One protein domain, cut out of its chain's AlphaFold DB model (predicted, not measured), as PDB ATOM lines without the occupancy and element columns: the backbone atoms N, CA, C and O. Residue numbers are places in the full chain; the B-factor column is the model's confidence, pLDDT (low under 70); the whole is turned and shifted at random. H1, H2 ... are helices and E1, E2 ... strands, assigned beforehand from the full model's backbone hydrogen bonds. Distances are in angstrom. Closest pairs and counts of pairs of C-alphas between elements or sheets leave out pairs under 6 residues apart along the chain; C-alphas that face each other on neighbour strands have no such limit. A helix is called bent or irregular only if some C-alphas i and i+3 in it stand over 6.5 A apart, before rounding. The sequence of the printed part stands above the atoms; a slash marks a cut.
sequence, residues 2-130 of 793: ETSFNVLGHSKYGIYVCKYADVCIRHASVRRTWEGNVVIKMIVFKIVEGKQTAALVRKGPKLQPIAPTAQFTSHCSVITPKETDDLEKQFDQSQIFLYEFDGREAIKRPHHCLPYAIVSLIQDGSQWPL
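Overview. This is residues 2 to 130 of the 793 residues of the protein "Hypothetical protein" of Rotaria magnacalcarata (UniProt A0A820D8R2). A small twisted sheet of four short strands, E1, E5, E4 and E3, has the two short helices H1 and H2 at one end, and a long, bent ribbon of two strands, E2 and E6, runs along one side, past E1 and H1. Long loops make up much of the rest. The printed part has 129 residues, with two named helices and six named strands in the order E1 H1 E2 E3 E4 H2 E5 E6; the four-stranded sheet is mixed and the ribbon antiparallel. The class is mixed, helices and strands, with under half of the residues in named elements. The whole is compact, with a radius of gyration of the C-alphas of 15.7 A, yet elongated in outline, 50 by 32 by 25 A.

Arrangement. The larger sheet runs E1 (residues 15 to 18), E5 (95 to 98), E4 (74 to 77), E3 (52 to 55), with E1 and E3 as edge strands. E1 and E5 are antiparallel; N 15 and O 98 are 2.9 A apart, within hydrogen-bond range. E5 and E4 are antiparallel, with N 75 and O 97 at 2.9 A. E4 and E3 are parallel, with N 55 and O 76 at 2.8 A. H2 (87 to 93) only grazes this sheet, with its residues 91 to 93; the C-alphas of Ser 77 and Gln 93, the closest of E4 and H2, are 5.3 A apart. H1 (21 to 30) touches H2, opposite ways at a steep tilt of 43 degrees; their closest C-alphas, of Val 23 and Phe 91, are 5.9 A apart. In both helices every O i to N i+4 pair is within hydrogen-bond range. The closest C-alphas of H1 and E2 (38 to 47), of Ala 28 and Ile 40, are 7.4 A apart. E2 and E6 (113 to 123) are antiparallel, with N 40 and O 121 at 2.8 A and N 114 and O 46 at 2.9 A. E1 and E2 are near each other, while E6 and H2 are apart.

Along the chain. E1 begins at C-alpha 15, (25.053, -36.542, -49.537). E2 is 27.5 A long and E6 28.1 A; E6 bends by 58 degrees at residue 116 and ends at C-alpha 123, (26.869, -14.141, -34.218). H1 is 14.3 A long, H2 9.9 A. E1 measures 10.3 A, E3 9.3 A, E4 10.2 A and E5 9.5 A.

Size, cuts and confidence. The C-alphas of Gly 103 and Ser 126, the two farthest apart, are 50.4 A apart. The printed part has no cut. The links E3 to E4 and E5 to E6 are long; in the latter, residues 101 to 102 pair with 105 to 106, antiparallel. The mean pLDDT of the printed part is 90.4; residues 2 to 3, 33 to 35, 37 and 124 to 130 are under 70.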
ATOM      1  N   GLU A   2      30.500 -28.309 -58.390       49.09
ATOM      2  CA  GLU A   2      30.407 -29.505 -57.543       49.09
ATOM      3  C   GLU A   2      31.434 -29.367 -56.414       49.09
ATOM      4  O   GLU A   2      32.562 -28.926 -56.651       49.09
ATOM      5  N   THR A   3      31.056 -29.693 -55.180       57.38
ATOM      6  CA  THR A   3      31.990 -29.675 -54.053       57.38
ATOM      7  C   THR A   3      32.880 -30.914 -54.117       57.38
ATOM      8  O   THR A   3      32.413 -32.052 -54.062       57.38
ATOM      9  N   SER A   4      34.195 -30.700 -54.196       78.94
ATOM     10  CA  SER A   4      35.229 -31.749 -54.257       78.94
ATOM     11  C   SER A   4      35.448 -32.495 -52.928       78.94
ATOM     12  O   SER A   4      36.443 -33.202 -52.754       78.94
ATOM     13  N   PHE A   5      34.521 -32.344 -51.981       89.50
ATOM     14  CA  PHE A   5      34.555 -32.952 -50.661       89.50
ATOM     15  C   PHE A   5      34.133 -34.422 -50.761       89.50
ATOM     16  O   PHE A   5      32.956 -34.735 -50.913       89.50
ATOM     17  N   ASN A   6      35.123 -35.318 -50.734       94.81
ATOM     18  CA  ASN A   6      34.959 -36.740 -51.045       94.81
ATOM     19  C   ASN A   6      35.551 -37.664 -49.954       94.81
ATOM     20  O   ASN A   6      36.079 -38.734 -50.253       94.81
ATOM     21  N   VAL A   7      35.503 -37.230 -48.688       96.00
ATOM     22  CA  VAL A   7      36.238 -37.840 -47.562       96.00
ATOM     23  C   VAL A   7      35.796 -39.256 -47.175       96.00
ATOM     24  O   VAL A   7      36.639 -40.047 -46.754       96.00
ATOM     25  N   LEU A   8      34.515 -39.600 -47.343       96.94
ATOM     26  CA  LEU A   8      33.948 -40.931 -47.059       96.94
ATOM     27  C   LEU A   8      33.270 -41.570 -48.288       96.94
ATOM     28  O   LEU A   8      32.781 -42.694 -48.215       96.94
ATOM     29  N   GLY A   9      33.257 -40.881 -49.427       95.94
ATOM     30  CA  GLY A   9      32.633 -41.318 -50.675       95.94
ATOM     31  C   GLY A   9      32.500 -40.178 -51.683       95.94
ATOM     32  O   GLY A   9      32.733 -39.020 -51.340       95.94
ATOM     33  N   HIS A  10      32.174 -40.473 -52.942       95.19
ATOM     34  CA  HIS A  10      32.067 -39.412 -53.950       95.19
ATOM     35  C   HIS A  10      30.735 -38.656 -53.829       95.19
ATOM     36  O   HIS A  10      29.673 -39.264 -53.954       95.19
ATOM     37  N   SER A  11      30.788 -37.325 -53.709       93.44
ATOM     38  CA  SER A  11      29.633 -36.403 -53.657       93.44
ATOM     39  C   SER A  11      28.641 -36.486 -54.836       93.44
ATOM     40  O   SER A  11      27.571 -35.890 -54.783       93.44
ATOM     41  N   LYS A  12      28.958 -37.250 -55.890       93.19
ATOM     42  CA  LYS A  12      28.052 -37.581 -57.001       93.19
ATOM     43  C   LYS A  12      27.014 -38.662 -56.643       93.19
ATOM     44  O   LYS A  12      25.958 -38.709 -57.269       93.19
ATOM     45  N   TYR A  13      27.321 -39.537 -55.684       95.62
ATOM     46  CA  TYR A  13      26.559 -40.763 -55.386       95.62
ATOM     47  C   TYR A  13      25.819 -40.728 -54.040       95.62
ATOM     48  O   TYR A  13      25.333 -41.756 -53.579       95.62
ATOM     49  N   GLY A  14      25.784 -39.576 -53.375       95.50
ATOM     50  CA  GLY A  14      25.245 -39.443 -52.028       95.50
ATOM     51  C   GLY A  14      25.464 -38.046 -51.463       95.50
ATOM     52  O   GLY A  14      26.052 -37.184 -52.118       95.50
ATOM     53  N   ILE A  15      24.998 -37.830 -50.237       96.06
ATOM     54  CA  ILE A  15      25.053 -36.542 -49.537       96.06
ATOM     55  C   ILE A  15      25.860 -36.653 -48.245       96.06
ATOM     56  O   ILE A  15      25.933 -37.711 -47.626       96.06
ATOM     57  N   TYR A  16      26.452 -35.538 -47.830       96.75
ATOM     58  CA  TYR A  16      27.185 -35.419 -46.573       96.75
ATOM     59  C   TYR A  16      26.331 -34.718 -45.518       96.75
ATOM     60  O   TYR A  16      25.768 -33.656 -45.792       96.75
ATOM     61  N   VAL A  17      26.274 -35.287 -44.315       96.88
ATOM     62  CA  VAL A  17      25.719 -34.639 -43.117       96.88
ATOM     63  C   VAL A  17      26.740 -34.702 -41.979       96.88
ATOM     64  O   VAL A  17      27.462 -35.688 -41.835       96.88
ATOM     65  N   CYS A  18      26.817 -33.645 -41.171       97.56
ATOM     66  CA  CYS A  18      27.708 -33.587 -40.012       97.56
ATOM     67  C   CYS A  18      26.970 -34.104 -38.769       97.56
ATOM     68  O   CYS A  18      25.893 -33.606 -38.446       97.56
ATOM     69  N   LYS A  19      27.545 -35.091 -38.076       96.75
ATOM     70  CA  LYS A  19      26.965 -35.727 -36.882       96.75
ATOM     71  C   LYS A  19      26.967 -34.815 -35.652       96.75
ATOM     72  O   LYS A  19      26.075 -34.920 -34.817       96.75
ATOM     73  N   TYR A  20      27.958 -33.931 -35.554       97.06
ATOM     74  CA  TYR A  20      28.162 -33.031 -34.418       97.06
ATOM     75  C   TYR A  20      27.902 -31.581 -34.849       97.06
ATOM     76  O   TYR A  20      28.490 -31.089 -35.820       97.06
ATOM     77  N   ALA A  21      26.958 -30.923 -34.173       95.56
ATOM     78  CA  ALA A  21      26.444 -29.606 -34.552       95.56
ATOM     79  C   ALA A  21      27.429 -28.476 -34.222       95.56
ATOM     80  O   ALA A  21      27.625 -27.579 -35.038       95.56
ATOM     81  N   ASP A  22      28.096 -28.553 -33.073       94.44
ATOM     82  CA  ASP A  22      29.155 -27.640 -32.639       94.44
ATOM     83  C   ASP A  22      30.335 -27.624 -33.629       94.44
ATOM     84  O   ASP A  22      30.775 -26.552 -34.048       94.44
ATOM     85  N   VAL A  23      30.785 -28.800 -34.088       96.25
ATOM     86  CA  VAL A  23      31.852 -28.934 -35.088       96.25
ATOM     87  C   VAL A  23      31.401 -28.332 -36.418       96.25
ATOM     88  O   VAL A  23      32.163 -27.606 -37.055       96.25
ATOM     89  N   CYS A  24      30.150 -28.576 -36.823       95.06
ATOM     90  CA  CYS A  24      29.575 -27.999 -38.040       95.06
ATOM     91  C   CYS A  24      29.500 -26.465 -37.975       95.06
ATOM     92  O   CYS A  24      29.906 -25.795 -38.927       95.06
ATOM     93  N   ILE A  25      29.042 -25.909 -36.849       92.88
ATOM     94  CA  ILE A  25      28.941 -24.462 -36.614       92.88
ATOM     95  C   ILE A  25      30.336 -23.833 -36.601       92.88
ATOM     96  O   ILE A  25      30.585 -22.932 -37.396       92.88
ATOM     97  N   ARG A  26      31.278 -24.353 -35.800       92.44
ATOM     98  CA  ARG A  26      32.666 -23.857 -35.729       92.44
ATOM     99  C   ARG A  26      33.346 -23.880 -37.102       92.44
ATOM    100  O   ARG A  26      33.996 -22.908 -37.487       92.44
ATOM    101  N   HIS A  27      33.170 -24.958 -37.870       93.50
ATOM    102  CA  HIS A  27      33.719 -25.090 -39.226       93.50
ATOM    103  C   HIS A  27      33.097 -24.090 -40.211       93.50
ATOM    104  O   HIS A  27      33.819 -23.444 -40.976       93.50
ATOM    105  N   ALA A  28      31.776 -23.898 -40.148       91.06
ATOM    106  CA  ALA A  28      31.063 -22.904 -40.943       91.06
ATOM    107  C   ALA A  28      31.449 -21.459 -40.580       91.06
ATOM    108  O   ALA A  28      31.532 -20.626 -41.485       91.06
ATOM    109  N   SER A  29      31.724 -21.167 -39.303       88.31
ATOM    110  CA  SER A  29      32.242 -19.869 -38.844       88.31
ATOM    111  C   SER A  29      33.617 -19.585 -39.448       88.31
ATOM    112  O   SER A  29      33.783 -18.593 -40.151       88.31
ATOM    113  N   VAL A  30      34.589 -20.489 -39.257       88.31
ATOM    114  CA  VAL A  30      35.980 -20.299 -39.723       88.31
ATOM    115  C   VAL A  30      36.084 -20.214 -41.253       88.31
ATOM    116  O   VAL A  30      36.975 -19.547 -41.776       88.31
ATOM    117  N   ARG A  31      35.165 -20.844 -41.997       84.06
ATOM    118  CA  ARG A  31      35.127 -20.762 -43.470       84.06
ATOM    119  C   ARG A  31      34.412 -19.526 -44.032       84.06
ATOM    120  O   ARG A  31      34.414 -19.356 -45.253       84.06
ATOM    121  N   ARG A  32      33.818 -18.658 -43.205       77.50
ATOM    122  CA  ARG A  32      33.233 -17.384 -43.659       77.50
ATOM    123  C   ARG A  32      34.236 -16.244 -43.507       77.50
ATOM    124  O   ARG A  32      34.513 -15.778 -42.414       77.50
ATOM    125  N   THR A  33      34.726 -15.746 -44.638       62.50
ATOM    126  CA  THR A  33      35.718 -14.662 -44.722       62.50
ATOM    127  C   THR A  33      35.080 -13.266 -44.792       62.50
ATOM    128  O   THR A  33      35.585 -12.411 -45.518       62.50
ATOM    129  N   TRP A  34      33.924 -13.051 -44.155       61.50
ATOM    130  CA  TRP A  34      33.180 -11.790 -44.259       61.50
ATOM    131  C   TRP A  34      32.999 -11.135 -42.891       61.50
ATOM    132  O   TRP A  34      32.450 -11.746 -41.976       61.50
ATOM    133  N   GLU A  35      33.438  -9.885 -42.779       65.12
ATOM    134  CA  GLU A  35      33.368  -9.072 -41.566       65.12
ATOM    135  C   GLU A  35      31.951  -8.492 -41.379       65.12
ATOM    136  O   GLU A  35      31.392  -7.876 -42.291       65.12
ATOM    137  N   GLY A  36      31.349  -8.705 -40.204       70.88
ATOM    138  CA  GLY A  36      29.986  -8.272 -39.852       70.88
ATOM    139  C   GLY A  36      29.174  -9.372 -39.158       70.88
ATOM    140  O   GLY A  36      29.655 -10.494 -39.018       70.88
ATOM    141  N   ASN A  37      27.944  -9.074 -38.717       65.12
ATOM    142  CA  ASN A  37      27.117 -10.025 -37.957       65.12
ATOM    143  C   ASN A  37      26.790 -11.270 -38.802       65.12
ATOM    144  O   ASN A  37      26.101 -11.202 -39.827       65.12
ATOM    145  N   VAL A  38      27.291 -12.429 -38.374       74.19
ATOM    146  CA  VAL A  38      27.271 -13.647 -39.191       74.19
ATOM    147  C   VAL A  38      26.013 -14.461 -38.895       74.19
ATOM    148  O   VAL A  38      25.939 -15.152 -37.884       74.19
ATOM    149  N   VAL A  39      25.036 -14.451 -39.810       83.81
ATOM    150  CA  VAL A  39      23.868 -15.350 -39.723       83.81
ATOM    151  C   VAL A  39      24.219 -16.724 -40.306       83.81
ATOM    152  O   VAL A  39      24.211 -16.927 -41.530       83.81
ATOM    153  N   ILE A  40      24.567 -17.677 -39.443       89.44
ATOM    154  CA  ILE A  40      24.845 -19.074 -39.797       89.44
ATOM    155  C   ILE A  40      23.519 -19.834 -39.845       89.44
ATOM    156  O   ILE A  40      22.791 -19.890 -38.860       89.44
ATOM    157  N   LYS A  41      23.198 -20.439 -40.992       90.81
ATOM    158  CA  LYS A  41      22.003 -21.280 -41.150       90.81
ATOM    159  C   LYS A  41      22.406 -22.748 -41.173       90.81
ATOM    160  O   LYS A  41      23.060 -23.184 -42.119       90.81
ATOM    161  N   MET A  42      22.009 -23.485 -40.144       94.56
ATOM    162  CA  MET A  42      22.185 -24.931 -40.027       94.56
ATOM    163  C   MET A  42      20.865 -25.623 -40.375       94.56
ATOM    164  O   MET A  42      19.821 -25.280 -39.825       94.56
ATOM    165  N   ILE A  43      20.906 -26.603 -41.278       97.12
ATOM    166  CA  ILE A  43      19.749 -27.451 -41.589       97.12
ATOM    167  C   ILE A  43      19.914 -28.752 -40.808       97.12
ATOM    168  O   ILE A  43      20.890 -29.475 -41.003       97.12
ATOM    169  N   VAL A  44      18.966 -29.035 -39.922       97.69
ATOM    170  CA  VAL A  44      18.905 -30.275 -39.146       97.69
ATOM    171  C   VAL A  44      18.112 -31.298 -39.951       97.69
ATOM    172  O   VAL A  44      16.997 -31.011 -40.386       97.69
ATOM    173  N   PHE A  45      18.668 -32.494 -40.135       98.12
ATOM    174  CA  PHE A  45      18.025 -33.592 -40.854       98.12
ATOM    175  C   PHE A  45      17.656 -34.726 -39.897       98.12
ATOM    176  O   PHE A  45      18.479 -35.162 -39.092       98.12
ATOM    177  N   LYS A  46      16.437 -35.253 -40.031       97.75
ATOM    178  CA  LYS A  46      16.056 -36.554 -39.483       97.75
ATOM    179  C   LYS A  46      16.555 -37.622 -40.456       97.75
ATOM    180  O   LYS A  46      16.078 -37.701 -41.587       97.75
ATOM    181  N   ILE A  47      17.519 -38.423 -40.015       97.25
ATOM    182  CA  ILE A  47      18.133 -39.484 -40.822       97.25
ATOM    183  C   ILE A  47      17.743 -40.863 -40.287       97.25
ATOM    184  O   ILE A  47      17.602 -41.048 -39.079       97.25
ATOM    185  N   VAL A  48      17.590 -41.838 -41.182       96.56
ATOM    186  CA  VAL A  48      17.481 -43.258 -40.823       96.56
ATOM    187  C   VAL A  48      18.792 -43.920 -41.235       96.56
ATOM    188  O   VAL A  48      18.999 -44.236 -42.401       96.56
ATOM    189  N   GLU A  49      19.709 -44.078 -40.276       88.31
ATOM    190  CA  GLU A  49      21.099 -44.493 -40.535       88.31
ATOM    191  C   GLU A  49      21.222 -45.876 -41.210       88.31
ATOM    192  O   GLU A  49      22.168 -46.110 -41.970       88.31
ATOM    193  N   GLY A  50      20.251 -46.766 -40.968       94.75
ATOM    194  CA  GLY A  50      20.120 -48.081 -41.600       94.75
ATOM    195  C   GLY A  50      21.297 -49.016 -41.306       94.75
ATOM    196  O   GLY A  50      21.643 -49.251 -40.149       94.75
ATOM    197  N   LYS A  51      21.909 -49.572 -42.357       97.31
ATOM    198  CA  LYS A  51      23.161 -50.335 -42.255       97.31
ATOM    199  C   LYS A  51      24.328 -49.409 -42.595       97.31
ATOM    200  O   LYS A  51      24.443 -48.961 -43.734       97.31
ATOM    201  N   GLN A  52      25.216 -49.171 -41.633       96.94
ATOM    202  CA  GLN A  52      26.409 -48.335 -41.810       96.94
ATOM    203  C   GLN A  52      27.651 -49.173 -42.139       96.94
ATOM    204  O   GLN A  52      27.864 -50.227 -41.537       96.94
ATOM    205  N   THR A  53      28.508 -48.692 -43.039       97.25
ATOM    206  CA  THR A  53      29.885 -49.195 -43.188       97.25
ATOM    207  C   THR A  53      30.854 -48.235 -42.499       97.25
ATOM    208  O   THR A  53      30.824 -47.029 -42.747       97.25
ATOM    209  N   ALA A  54      31.746 -48.755 -41.656       97.06
ATOM    210  CA  ALA A  54      32.829 -47.961 -41.084       97.06
ATOM    211  C   ALA A  54      33.933 -47.737 -42.133       97.06
ATOM    212  O   ALA A  54      34.413 -48.688 -42.752       97.06
ATOM    213  N   ALA A  55      34.338 -46.485 -42.333       96.12
ATOM    214  CA  ALA A  55      35.274 -46.077 -43.373       96.12
ATOM    215  C   ALA A  55      36.380 -45.163 -42.821       96.12
ATOM    216  O   ALA A  55      36.150 -44.324 -41.953       96.12
ATOM    217  N   LEU A  56      37.599 -45.301 -43.347       96.44
ATOM    218  CA  LEU A  56      38.689 -44.362 -43.073       96.44
ATOM    219  C   LEU A  56      38.525 -43.107 -43.935       96.44
ATOM    220  O   LEU A  56      38.418 -43.216 -45.157       96.44
ATOM    221  N   VAL A  57      38.568 -41.932 -43.300       95.19
ATOM    222  CA  VAL A  57      38.610 -40.619 -43.964       95.19
ATOM    223  C   VAL A  57      39.761 -40.569 -44.974       95.19
ATOM    224  O   VAL A  57      40.921 -40.792 -44.624       95.19
ATOM    225  N   ARG A  58      39.450 -40.249 -46.236       92.06
ATOM    226  CA  ARG A  58      40.426 -40.106 -47.326       92.06
ATOM    227  C   ARG A  58      40.584 -38.640 -47.724       92.06
ATOM    228  O   ARG A  58      39.688 -38.062 -48.333       92.06
ATOM    229  N   LYS A  59      41.756 -38.055 -47.456       88.19
ATOM    230  CA  LYS A  59      42.161 -36.744 -47.989       88.19
ATOM    231  C   LYS A  59      43.403 -36.832 -48.871       88.19
ATOM    232  O   LYS A  59      44.372 -37.504 -48.541       88.19
ATOM    233  N   GLY A  60      43.362 -36.108 -49.989       85.62
ATOM    234  CA  GLY A  60      44.466 -35.959 -50.940       85.62
ATOM    235  C   GLY A  60      44.048 -36.268 -52.386       85.62
ATOM    236  O   GLY A  60      43.284 -37.205 -52.610       85.62
ATOM    237  N   PRO A  61      44.574 -35.543 -53.393       83.00
ATOM    238  CA  PRO A  61      44.115 -35.620 -54.789       83.00
ATOM    239  C   PRO A  61      44.434 -36.947 -55.501       83.00
ATOM    240  O   PRO A  61      44.009 -37.150 -56.632       83.00
ATOM    241  N   LYS A  62      45.200 -37.841 -54.862       86.00
ATOM    242  CA  LYS A  62      45.541 -39.179 -55.370       86.00
ATOM    243  C   LYS A  62      44.699 -40.302 -54.751       86.00
ATOM    244  O   LYS A  62      44.784 -41.434 -55.220       86.00
ATOM    245  N   LEU A  63      43.927 -40.030 -53.695       86.44
ATOM    246  CA  LEU A  63      43.090 -41.048 -53.064       86.44
ATOM    247  C   LEU A  63      41.762 -41.151 -53.809       86.44
ATOM    248  O   LEU A  63      40.995 -40.193 -53.860       86.44
ATOM    249  N   GLN A  64      41.480 -42.332 -54.357       91.69
ATOM    250  CA  GLN A  64      40.183 -42.601 -54.969       91.69
ATOM    251  C   GLN A  64      39.073 -42.514 -53.906       91.69
ATOM    252  O   GLN A  64      39.216 -43.137 -52.839       91.69
ATOM    253  N   PRO A  65      37.971 -41.781 -54.175       93.00
ATOM    254  CA  PRO A  65      36.792 -41.778 -53.318       93.00
ATOM    255  C   PRO A  65      36.282 -43.197 -53.068       93.00
ATOM    256  O   PRO A  65      36.425 -44.087 -53.907       93.00
ATOM    257  N   ILE A  66      35.675 -43.418 -51.906       95.81
ATOM    258  CA  ILE A  66      35.096 -44.720 -51.572       95.81
ATOM    259  C   ILE A  66      33.814 -44.898 -52.401       95.81
ATOM    260  O   ILE A  66      32.928 -44.042 -52.376       95.81
ATOM    261  N   ALA A  67      33.724 -45.982 -53.173       95.62
ATOM    262  CA  ALA A  67      32.488 -46.330 -53.868       95.62
ATOM    263  C   ALA A  67      31.411 -46.713 -52.833       95.62
ATOM    264  O   ALA A  67      31.762 -47.375 -51.854       95.62
ATOM    265  N   PRO A  68      30.135 -46.319 -53.004       96.69
ATOM    266  CA  PRO A  68      29.089 -46.656 -52.040       96.69
ATOM    267  C   PRO A  68      28.925 -48.177 -51.898       96.69
ATOM    268  O   PRO A  68      28.897 -48.895 -52.901       96.69
ATOM    269  N   THR A  69      28.839 -48.680 -50.665       96.50
ATOM    270  CA  THR A  69      28.836 -50.125 -50.395       96.50
ATOM    271  C   THR A  69      27.437 -50.709 -50.602       96.50
ATOM    272  O   THR A  69      26.473 -50.313 -49.950       96.50
ATOM    273  N   ALA A  70      27.300 -51.678 -51.509       93.25
ATOM    274  CA  ALA A  70      26.012 -52.313 -51.789       93.25
ATOM    275  C   ALA A  70      25.411 -52.977 -50.531       93.25
ATOM    276  O   ALA A  70      26.130 -53.599 -49.754       93.25
ATOM    277  N   GLN A  71      24.085 -52.881 -50.367       94.75
ATOM    278  CA  GLN A  71      23.316 -53.309 -49.178       94.75
ATOM    279  C   GLN A  71      23.535 -52.487 -47.890       94.75
ATOM    280  O   GLN A  71      22.957 -52.829 -46.854       94.75
ATOM    281  N   PHE A  72      24.309 -51.403 -47.947       97.19
ATOM    282  CA  PHE A  72      24.429 -50.402 -46.887       97.19
ATOM    283  C   PHE A  72      23.753 -49.090 -47.320       97.19
ATOM    284  O   PHE A  72      23.475 -48.886 -48.500       97.19
ATOM    285  N   THR A  73      23.454 -48.227 -46.351       97.44
ATOM    286  CA  THR A  73      22.803 -46.913 -46.539       97.44
ATOM    287  C   THR A  73      23.748 -45.745 -46.264       97.44
ATOM    288  O   THR A  73      23.481 -44.615 -46.665       97.44
ATOM    289  N   SER A  74      24.863 -45.982 -45.568       98.00
ATOM    290  CA  SER A  74      25.816 -44.916 -45.262       98.00
ATOM    291  C   SER A  74      27.244 -45.396 -45.023       98.00
ATOM    292  O   SER A  74      27.490 -46.551 -44.671       98.00
ATOM    293  N   HIS A  75      28.199 -44.478 -45.187       98.06
ATOM    294  CA  HIS A  75      29.543 -44.590 -44.626       98.06
ATOM    295  C   HIS A  75      29.705 -43.604 -43.472       98.06
ATOM    296  O   HIS A  75      29.386 -42.423 -43.615       98.06
ATOM    297  N   CYS A  76      30.268 -44.072 -42.364       97.50
ATOM    298  CA  CYS A  76      30.658 -43.241 -41.225       97.50
ATOM    299  C   CYS A  76      32.174 -43.302 -41.028       97.50
ATOM    300  O   CYS A  76      32.794 -44.325 -41.333       97.50
ATOM    301  N   SER A  77      32.774 -42.242 -40.482       96.94
ATOM    302  CA  SER A  77      34.176 -42.297 -40.060       96.94
ATOM    303  C   SER A  77      34.377 -43.382 -38.995       96.94
ATOM    304  O   SER A  77      33.705 -43.385 -37.967       96.94
ATOM    305  N   VAL A  78      35.333 -44.288 -39.217       97.19
ATOM    306  CA  VAL A  78      35.769 -45.275 -38.210       97.19
ATOM    307  C   VAL A  78      36.554 -44.621 -37.063       97.19
ATOM    308  O   VAL A  78      36.689 -45.202 -35.990       97.19
ATOM    309  N   ILE A  79      37.070 -43.408 -37.281       96.69
ATOM    310  CA  ILE A  79      37.735 -42.601 -36.257       96.69
ATOM    311  C   ILE A  79      36.721 -41.580 -35.741       96.69
ATOM    312  O   ILE A  79      36.231 -40.760 -36.514       96.69
ATOM    313  N   THR A  80      36.412 -41.630 -34.447       96.44
ATOM    314  CA  THR A  80      35.622 -40.596 -33.766       96.44
ATOM    315  C   THR A  80      36.468 -39.324 -33.616       96.44
ATOM    316  O   THR A  80      37.612 -39.447 -33.167       96.44
ATOM    317  N   PRO A  81      35.943 -38.130 -33.961       96.94
ATOM    318  CA  PRO A  81      36.668 -36.871 -33.793       96.94
ATOM    319  C   PRO A  81      37.005 -36.622 -32.321       96.94
ATOM    320  O   PRO A  81      36.206 -36.941 -31.437       96.94
ATOM    321  N   LYS A  82      38.170 -36.026 -32.056       97.00
ATOM    322  CA  LYS A  82      38.572 -35.586 -30.712       97.00
ATOM    323  C   LYS A  82      38.642 -34.069 -30.635       97.00
ATOM    324  O   LYS A  82      39.079 -33.424 -31.579       97.00
ATOM    325  N   GLU A  83      38.345 -33.510 -29.468       94.06
ATOM    326  CA  GLU A  83      38.524 -32.077 -29.179       94.06
ATOM    327  C   GLU A  83      39.970 -31.598 -29.409       94.06
ATOM    328  O   GLU A  83      40.189 -30.457 -29.806       94.06
ATOM    329  N   THR A  84      40.948 -32.493 -29.228       96.88
ATOM    330  CA  THR A  84      42.383 -32.258 -29.462       96.88
ATOM    331  C   THR A  84      42.807 -32.308 -30.933       96.88
ATOM    332  O   THR A  84      43.969 -32.042 -31.234       96.88
ATOM    333  N   ASP A  85      41.929 -32.732 -31.844       97.38
ATOM    334  CA  ASP A  85      42.211 -32.731 -33.283       97.38
ATOM    335  C   ASP A  85      42.016 -31.329 -33.875       97.38
ATOM    336  O   ASP A  85      41.289 -30.505 -33.324       97.38
ATOM    337  N   ASP A  86      42.628 -31.037 -35.023       97.06
ATOM    338  CA  ASP A  86      42.359 -29.791 -35.744       97.06
ATOM    339  C   ASP A  86      40.901 -29.735 -36.242       97.06
ATOM    340  O   ASP A  86      40.305 -30.756 -36.580       97.06
ATOM    341  N   LEU A  87      40.307 -28.538 -36.309       97.00
ATOM    342  CA  LEU A  87      38.881 -28.358 -36.627       97.00
ATOM    343  C   LEU A  87      38.473 -28.929 -38.002       97.00
ATOM    344  O   LEU A  87      37.338 -29.367 -38.181       97.00
ATOM    345  N   GLU A  88      39.384 -28.944 -38.975       96.31
ATOM    346  CA  GLU A  88      39.143 -29.507 -40.308       96.31
ATOM    347  C   GLU A  88      39.072 -31.047 -40.249       96.31
ATOM    348  O   GLU A  88      38.155 -31.638 -40.823       96.31
ATOM    349  N   LYS A  89      39.966 -31.694 -39.493       96.69
ATOM    350  CA  LYS A  89      39.926 -33.132 -39.185       96.69
ATOM    351  C   LYS A  89      38.747 -33.514 -38.287       96.69
ATOM    352  O   LYS A  89      38.114 -34.536 -38.556       96.69
ATOM    353  N   GLN A  90      38.415 -32.703 -37.273       97.94
ATOM    354  CA  GLN A  90      37.190 -32.869 -36.476       97.94
ATOM    355  C   GLN A  90      35.980 -32.906 -37.414       97.94
ATOM    356  O   GLN A  90      35.177 -33.836 -37.346       97.94
ATOM    357  N   PHE A  91      35.880 -31.946 -38.339       97.56
ATOM    358  CA  PHE A  91      34.792 -31.885 -39.312       97.56
ATOM    359  C   PHE A  91      34.755 -33.109 -40.237       97.56
ATOM    360  O   PHE A  91      33.680 -33.684 -40.402       97.56
ATOM    361  N   ASP A  92      35.888 -33.566 -40.785       97.12
ATOM    362  CA  ASP A  92      35.936 -34.773 -41.634       97.12
ATOM    363  C   ASP A  92      35.449 -36.030 -40.907       97.12
ATOM    364  O   ASP A  92      34.697 -36.835 -41.459       97.12
ATOM    365  N   GLN A  93      35.902 -36.210 -39.667       97.81
ATOM    366  CA  GLN A  93      35.581 -37.374 -38.843       97.81
ATOM    367  C   GLN A  93      34.164 -37.298 -38.260       97.81
ATOM    368  O   GLN A  93      33.578 -38.322 -37.918       97.81
ATOM    369  N   SER A  94      33.577 -36.099 -38.230       97.88
ATOM    370  CA  SER A  94      32.165 -35.867 -37.919       97.88
ATOM    371  C   SER A  94      31.213 -36.235 -39.063       97.88
ATOM    372  O   SER A  94      30.000 -36.176 -38.870       97.88
ATOM    373  N   GLN A  95      31.706 -36.566 -40.261       97.31
ATOM    374  CA  GLN A  95      30.837 -36.800 -41.414       97.31
ATOM    375  C   GLN A  95      30.143 -38.166 -41.393       97.31
ATOM    376  O   GLN A  95      30.733 -39.199 -41.066       97.31
ATOM    377  N   ILE A  96      28.908 -38.157 -41.891       97.31
ATOM    378  CA  ILE A  96      28.181 -39.322 -42.390       97.31
ATOM    379  C   ILE A  96      27.914 -39.074 -43.878       97.31
ATOM    380  O   ILE A  96      27.357 -38.039 -44.254       97.31
ATOM    381  N   PHE A  97      28.312 -40.015 -44.733       97.69
ATOM    382  CA  PHE A  97      28.012 -40.005 -46.164       97.69
ATOM    383  C   PHE A  97      26.841 -40.955 -46.437       97.69
ATOM    384  O   PHE A  97      27.007 -42.173 -46.384       97.69
ATOM    385  N   LEU A  98      25.659 -40.390 -46.686       98.06
ATOM    386  CA  LEU A  98      24.403 -41.104 -46.934       98.06
ATOM    387  C   LEU A  98      24.237 -41.369 -48.433       98.06
ATOM    388  O   LEU A  98      24.433 -40.458 -49.242       98.06
ATOM    389  N   TYR A  99      23.840 -42.580 -48.812       97.62
ATOM    390  CA  TYR A  99      23.657 -42.973 -50.210       97.62
ATOM    391  C   TYR A  99      22.619 -44.083 -50.355       97.62
ATOM    392  O   TYR A  99      22.399 -44.890 -49.458       97.62
ATOM    393  N   GLU A 100      21.990 -44.149 -51.520       97.38
ATOM    394  CA  GLU A 100      20.918 -45.098 -51.797       97.38
ATOM    395  C   GLU A 100      20.957 -45.472 -53.281       97.38
ATOM    396  O   GLU A 100      21.370 -44.658 -54.108       97.38
ATOM    397  N   PHE A 101      20.578 -46.705 -53.616       95.88
ATOM    398  CA  PHE A 101      20.605 -47.218 -54.984       95.88
ATOM    399  C   PHE A 101      19.190 -47.503 -55.481       95.88
ATOM    400  O   PHE A 101      18.464 -48.267 -54.847       95.88
ATOM    401  N   ASP A 102      18.852 -46.969 -56.652       95.19
ATOM    402  CA  ASP A 102      17.712 -47.425 -57.441       95.19
ATOM    403  C   ASP A 102      18.228 -48.414 -58.500       95.19
ATOM    404  O   ASP A 102      18.927 -48.053 -59.455       95.19
ATOM    405  N   GLY A 103      17.993 -49.705 -58.249       93.69
ATOM    406  CA  GLY A 103      18.502 -50.822 -59.045       93.69
ATOM    407  C   GLY A 103      20.034 -50.911 -59.092       93.69
ATOM    408  O   GLY A 103      20.645 -51.693 -58.363       93.69
ATOM    409  N   ARG A 104      20.655 -50.152 -60.003       91.12
ATOM    410  CA  ARG A 104      22.116 -50.096 -60.225       91.12
ATOM    411  C   ARG A 104      22.706 -48.688 -60.128       91.12
ATOM    412  O   ARG A 104      23.930 -48.567 -60.092       91.12
ATOM    413  N   GLU A 105      21.883 -47.643 -60.097       93.56
ATOM    414  CA  GLU A 105      22.354 -46.256 -60.055       93.56
ATOM    415  C   GLU A 105      22.166 -45.662 -58.659       93.56
ATOM    416  O   GLU A 105      21.154 -45.889 -58.002       93.56
ATOM    417  N   ALA A 106      23.155 -44.903 -58.184       93.19
ATOM    418  CA  ALA A 106      23.051 -44.209 -56.907       93.19
ATOM    419  C   ALA A 106      22.201 -42.939 -57.069       93.19
ATOM    420  O   ALA A 106      22.517 -42.078 -57.899       93.19
ATOM    421  N   ILE A 107      21.133 -42.804 -56.280       94.88
ATOM    422  CA  ILE A 107      20.210 -41.671 -56.391       94.88
ATOM    423  C   ILE A 107      20.799 -40.405 -55.760       94.88
ATOM    424  O   ILE A 107      21.427 -40.422 -54.704       94.88
ATOM    425  N   LYS A 108      20.546 -39.256 -56.397       91.88
ATOM    426  CA  LYS A 108      21.089 -37.943 -55.985       91.88
ATOM    427  C   LYS A 108      20.515 -37.406 -54.664       91.88
ATOM    428  O   LYS A 108      20.983 -36.383 -54.172       91.88
ATOM    429  N   ARG A 109      19.457 -38.031 -54.142       94.81
ATOM    430  CA  ARG A 109      18.733 -37.646 -52.923       94.81
ATOM    431  C   ARG A 109      18.285 -38.922 -52.198       94.81
ATOM    432  O   ARG A 109      17.232 -39.442 -52.549       94.81
ATOM    433  N   PRO A 110      19.074 -39.449 -51.250       97.12
ATOM    434  CA  PRO A 110      18.682 -40.618 -50.466       97.12
ATOM    435  C   PRO A 110      17.400 -40.341 -49.671       97.12
ATOM    436  O   PRO A 110      17.322 -39.328 -48.971       97.12
ATOM    437  N   HIS A 111      16.397 -41.215 -49.770       97.12
ATOM    438  CA  HIS A 111      15.074 -40.999 -49.168       97.12
ATOM    439  C   HIS A 111      15.103 -41.111 -47.639       97.12
ATOM    440  O   HIS A 111      14.283 -40.512 -46.947       97.12
ATOM    441  N   HIS A 112      16.092 -41.821 -47.098       96.75
ATOM    442  CA  HIS A 112      16.338 -41.957 -45.662       96.75
ATOM    443  C   HIS A 112      16.968 -40.704 -45.001       96.75
ATOM    444  O   HIS A 112      17.489 -40.785 -43.886       96.75
ATOM    445  N   CYS A 113      16.916 -39.542 -45.664       97.56
ATOM    446  CA  CYS A 113      17.353 -38.247 -45.142       97.56
ATOM    447  C   CYS A 113      16.279 -37.172 -45.381       97.56
ATOM    448  O   CYS A 113      16.069 -36.730 -46.511       97.56
ATOM    449  N   LEU A 114      15.610 -36.731 -44.312       96.88
ATOM    450  CA  LEU A 114      14.514 -35.758 -44.361       96.88
ATOM    451  C   LEU A 114      14.922 -34.458 -43.640       96.88
ATOM    452  O   LEU A 114      15.309 -34.530 -42.472       96.88
ATOM    453  N   PRO A 115      14.843 -33.264 -44.264       96.94
ATOM    454  CA  PRO A 115      15.045 -32.008 -43.541       96.94
ATOM    455  C   PRO A 115      13.961 -31.851 -42.467       96.94
ATOM    456  O   PRO A 115      12.775 -32.009 -42.747       96.94
ATOM    457  N   TYR A 116      14.380 -31.566 -41.236       97.81
ATOM    458  CA  TYR A 116      13.518 -31.518 -40.052       97.81
ATOM    459  C   TYR A 116      13.356 -30.095 -39.506       97.81
ATOM    460  O   TYR A 116      12.245 -29.679 -39.198       97.81
ATOM    461  N   ALA A 117      14.449 -29.330 -39.419       97.88
ATOM    462  CA  ALA A 117      14.426 -27.950 -38.934       97.88
ATOM    463  C   ALA A 117      15.521 -27.097 -39.590       97.88
ATOM    464  O   ALA A 117      16.507 -27.620 -40.115       97.88
ATOM    465  N   ILE A 118      15.374 -25.771 -39.524       96.69
ATOM    466  CA  ILE A 118      16.412 -24.810 -39.916       96.69
ATOM    467  C   ILE A 118      16.685 -23.895 -38.724       96.69
ATOM    468  O   ILE A 118      15.830 -23.104 -38.336       96.69
ATOM    469  N   VAL A 119      17.891 -23.981 -38.169       95.38
ATOM    470  CA  VAL A 119      18.364 -23.115 -37.083       95.38
ATOM    471  C   VAL A 119      19.145 -21.959 -37.702       95.38
ATOM    472  O   VAL A 119      20.054 -22.183 -38.503       95.38
ATOM    473  N   SER A 120      18.797 -20.721 -37.347       92.75
ATOM    474  CA  SER A 120      19.565 -19.526 -37.723       92.75
ATOM    475  C   SER A 120      20.280 -18.987 -36.489       92.75
ATOM    476  O   SER A 120      19.651 -18.369 -35.639       92.75
ATOM    477  N   LEU A 121      21.585 -19.234 -36.396       88.62
ATOM    478  CA  LEU A 121      22.449 -18.663 -35.369       88.62
ATOM    479  C   LEU A 121      22.898 -17.273 -35.833       88.62
ATOM    480  O   LEU A 121      23.410 -17.146 -36.946       88.62
ATOM    481  N   ILE A 122      22.712 -16.246 -35.009       84.12
ATOM    482  CA  ILE A 122      23.261 -14.908 -35.251       84.12
ATOM    483  C   ILE A 122      24.495 -14.763 -34.360       84.12
ATOM    484  O   ILE A 122      24.421 -15.010 -33.160       84.12
ATOM    485  N   GLN A 123      25.640 -14.425 -34.954       74.19
ATOM    486  CA  GLN A 123      26.869 -14.141 -34.218       74.19
ATOM    487  C   GLN A 123      27.117 -12.626 -34.217       74.19
ATOM    488  O   GLN A 123      27.629 -12.076 -35.195       74.19
ATOM    489  N   ASP A 124      26.754 -11.964 -33.118       67.12
ATOM    490  CA  ASP A 124      26.790 -10.502 -32.951       67.12
ATOM    491  C   ASP A 124      28.185  -9.959 -32.585       67.12
ATOM    492  O   ASP A 124      28.351  -9.132 -31.693       67.12
ATOM    493  N   GLY A 125      29.224 -10.466 -33.253       62.00
ATOM    494  CA  GLY A 125      30.618 -10.055 -33.037       62.00
ATOM    495  C   GLY A 125      31.247 -10.518 -31.716       62.00
ATOM    496  O   GLY A 125      32.464 -10.419 -31.566       62.00
ATOM    497  N   SER A 126      30.465 -11.082 -30.790       58.44
ATOM    498  CA  SER A 126      30.977 -11.791 -29.617       58.44
ATOM    499  C   SER A 126      31.921 -12.924 -30.046       58.44
ATOM    500  O   SER A 126      31.656 -13.682 -30.991       58.44
ATOM    501  N   GLN A 127      33.085 -12.979 -29.391       56.06
ATOM    502  CA  GLN A 127      34.180 -13.854 -29.800       56.06
ATOM    503  C   GLN A 127      33.779 -15.330 -29.692       56.06
ATOM    504  O   GLN A 127      33.150 -15.737 -28.719       56.06
ATOM    505  N   TRP A 128      34.160 -16.131 -30.693       53.81
ATOM    506  CA  TRP A 128      34.095 -17.589 -30.602       53.81
ATOM    507  C   TRP A 128      35.485 -18.162 -30.259       53.81
ATOM    508  O   TRP A 128      36.476 -17.663 -30.796       53.81
ATOM    509  N   PRO A 129      35.584 -19.221 -29.431       55.22
ATOM    510  CA  PRO A 129      34.477 -19.977 -28.846       55.22
ATOM    511  C   PRO A 129      33.654 -19.154 -27.852       55.22
ATOM    512  O   PRO A 129      34.216 -18.379 -27.083       55.22
ATOM    513  N   LEU A 130      32.330 -19.357 -27.861       54.25
ATOM    514  CA  LEU A 130      31.551 -19.100 -26.655       54.25
ATOM    515  C   LEU A 130      32.170 -19.985 -25.578       54.25
ATOM    516  O   LEU A 130      32.173 -21.211 -25.722       54.25
TER     517      LEU A 130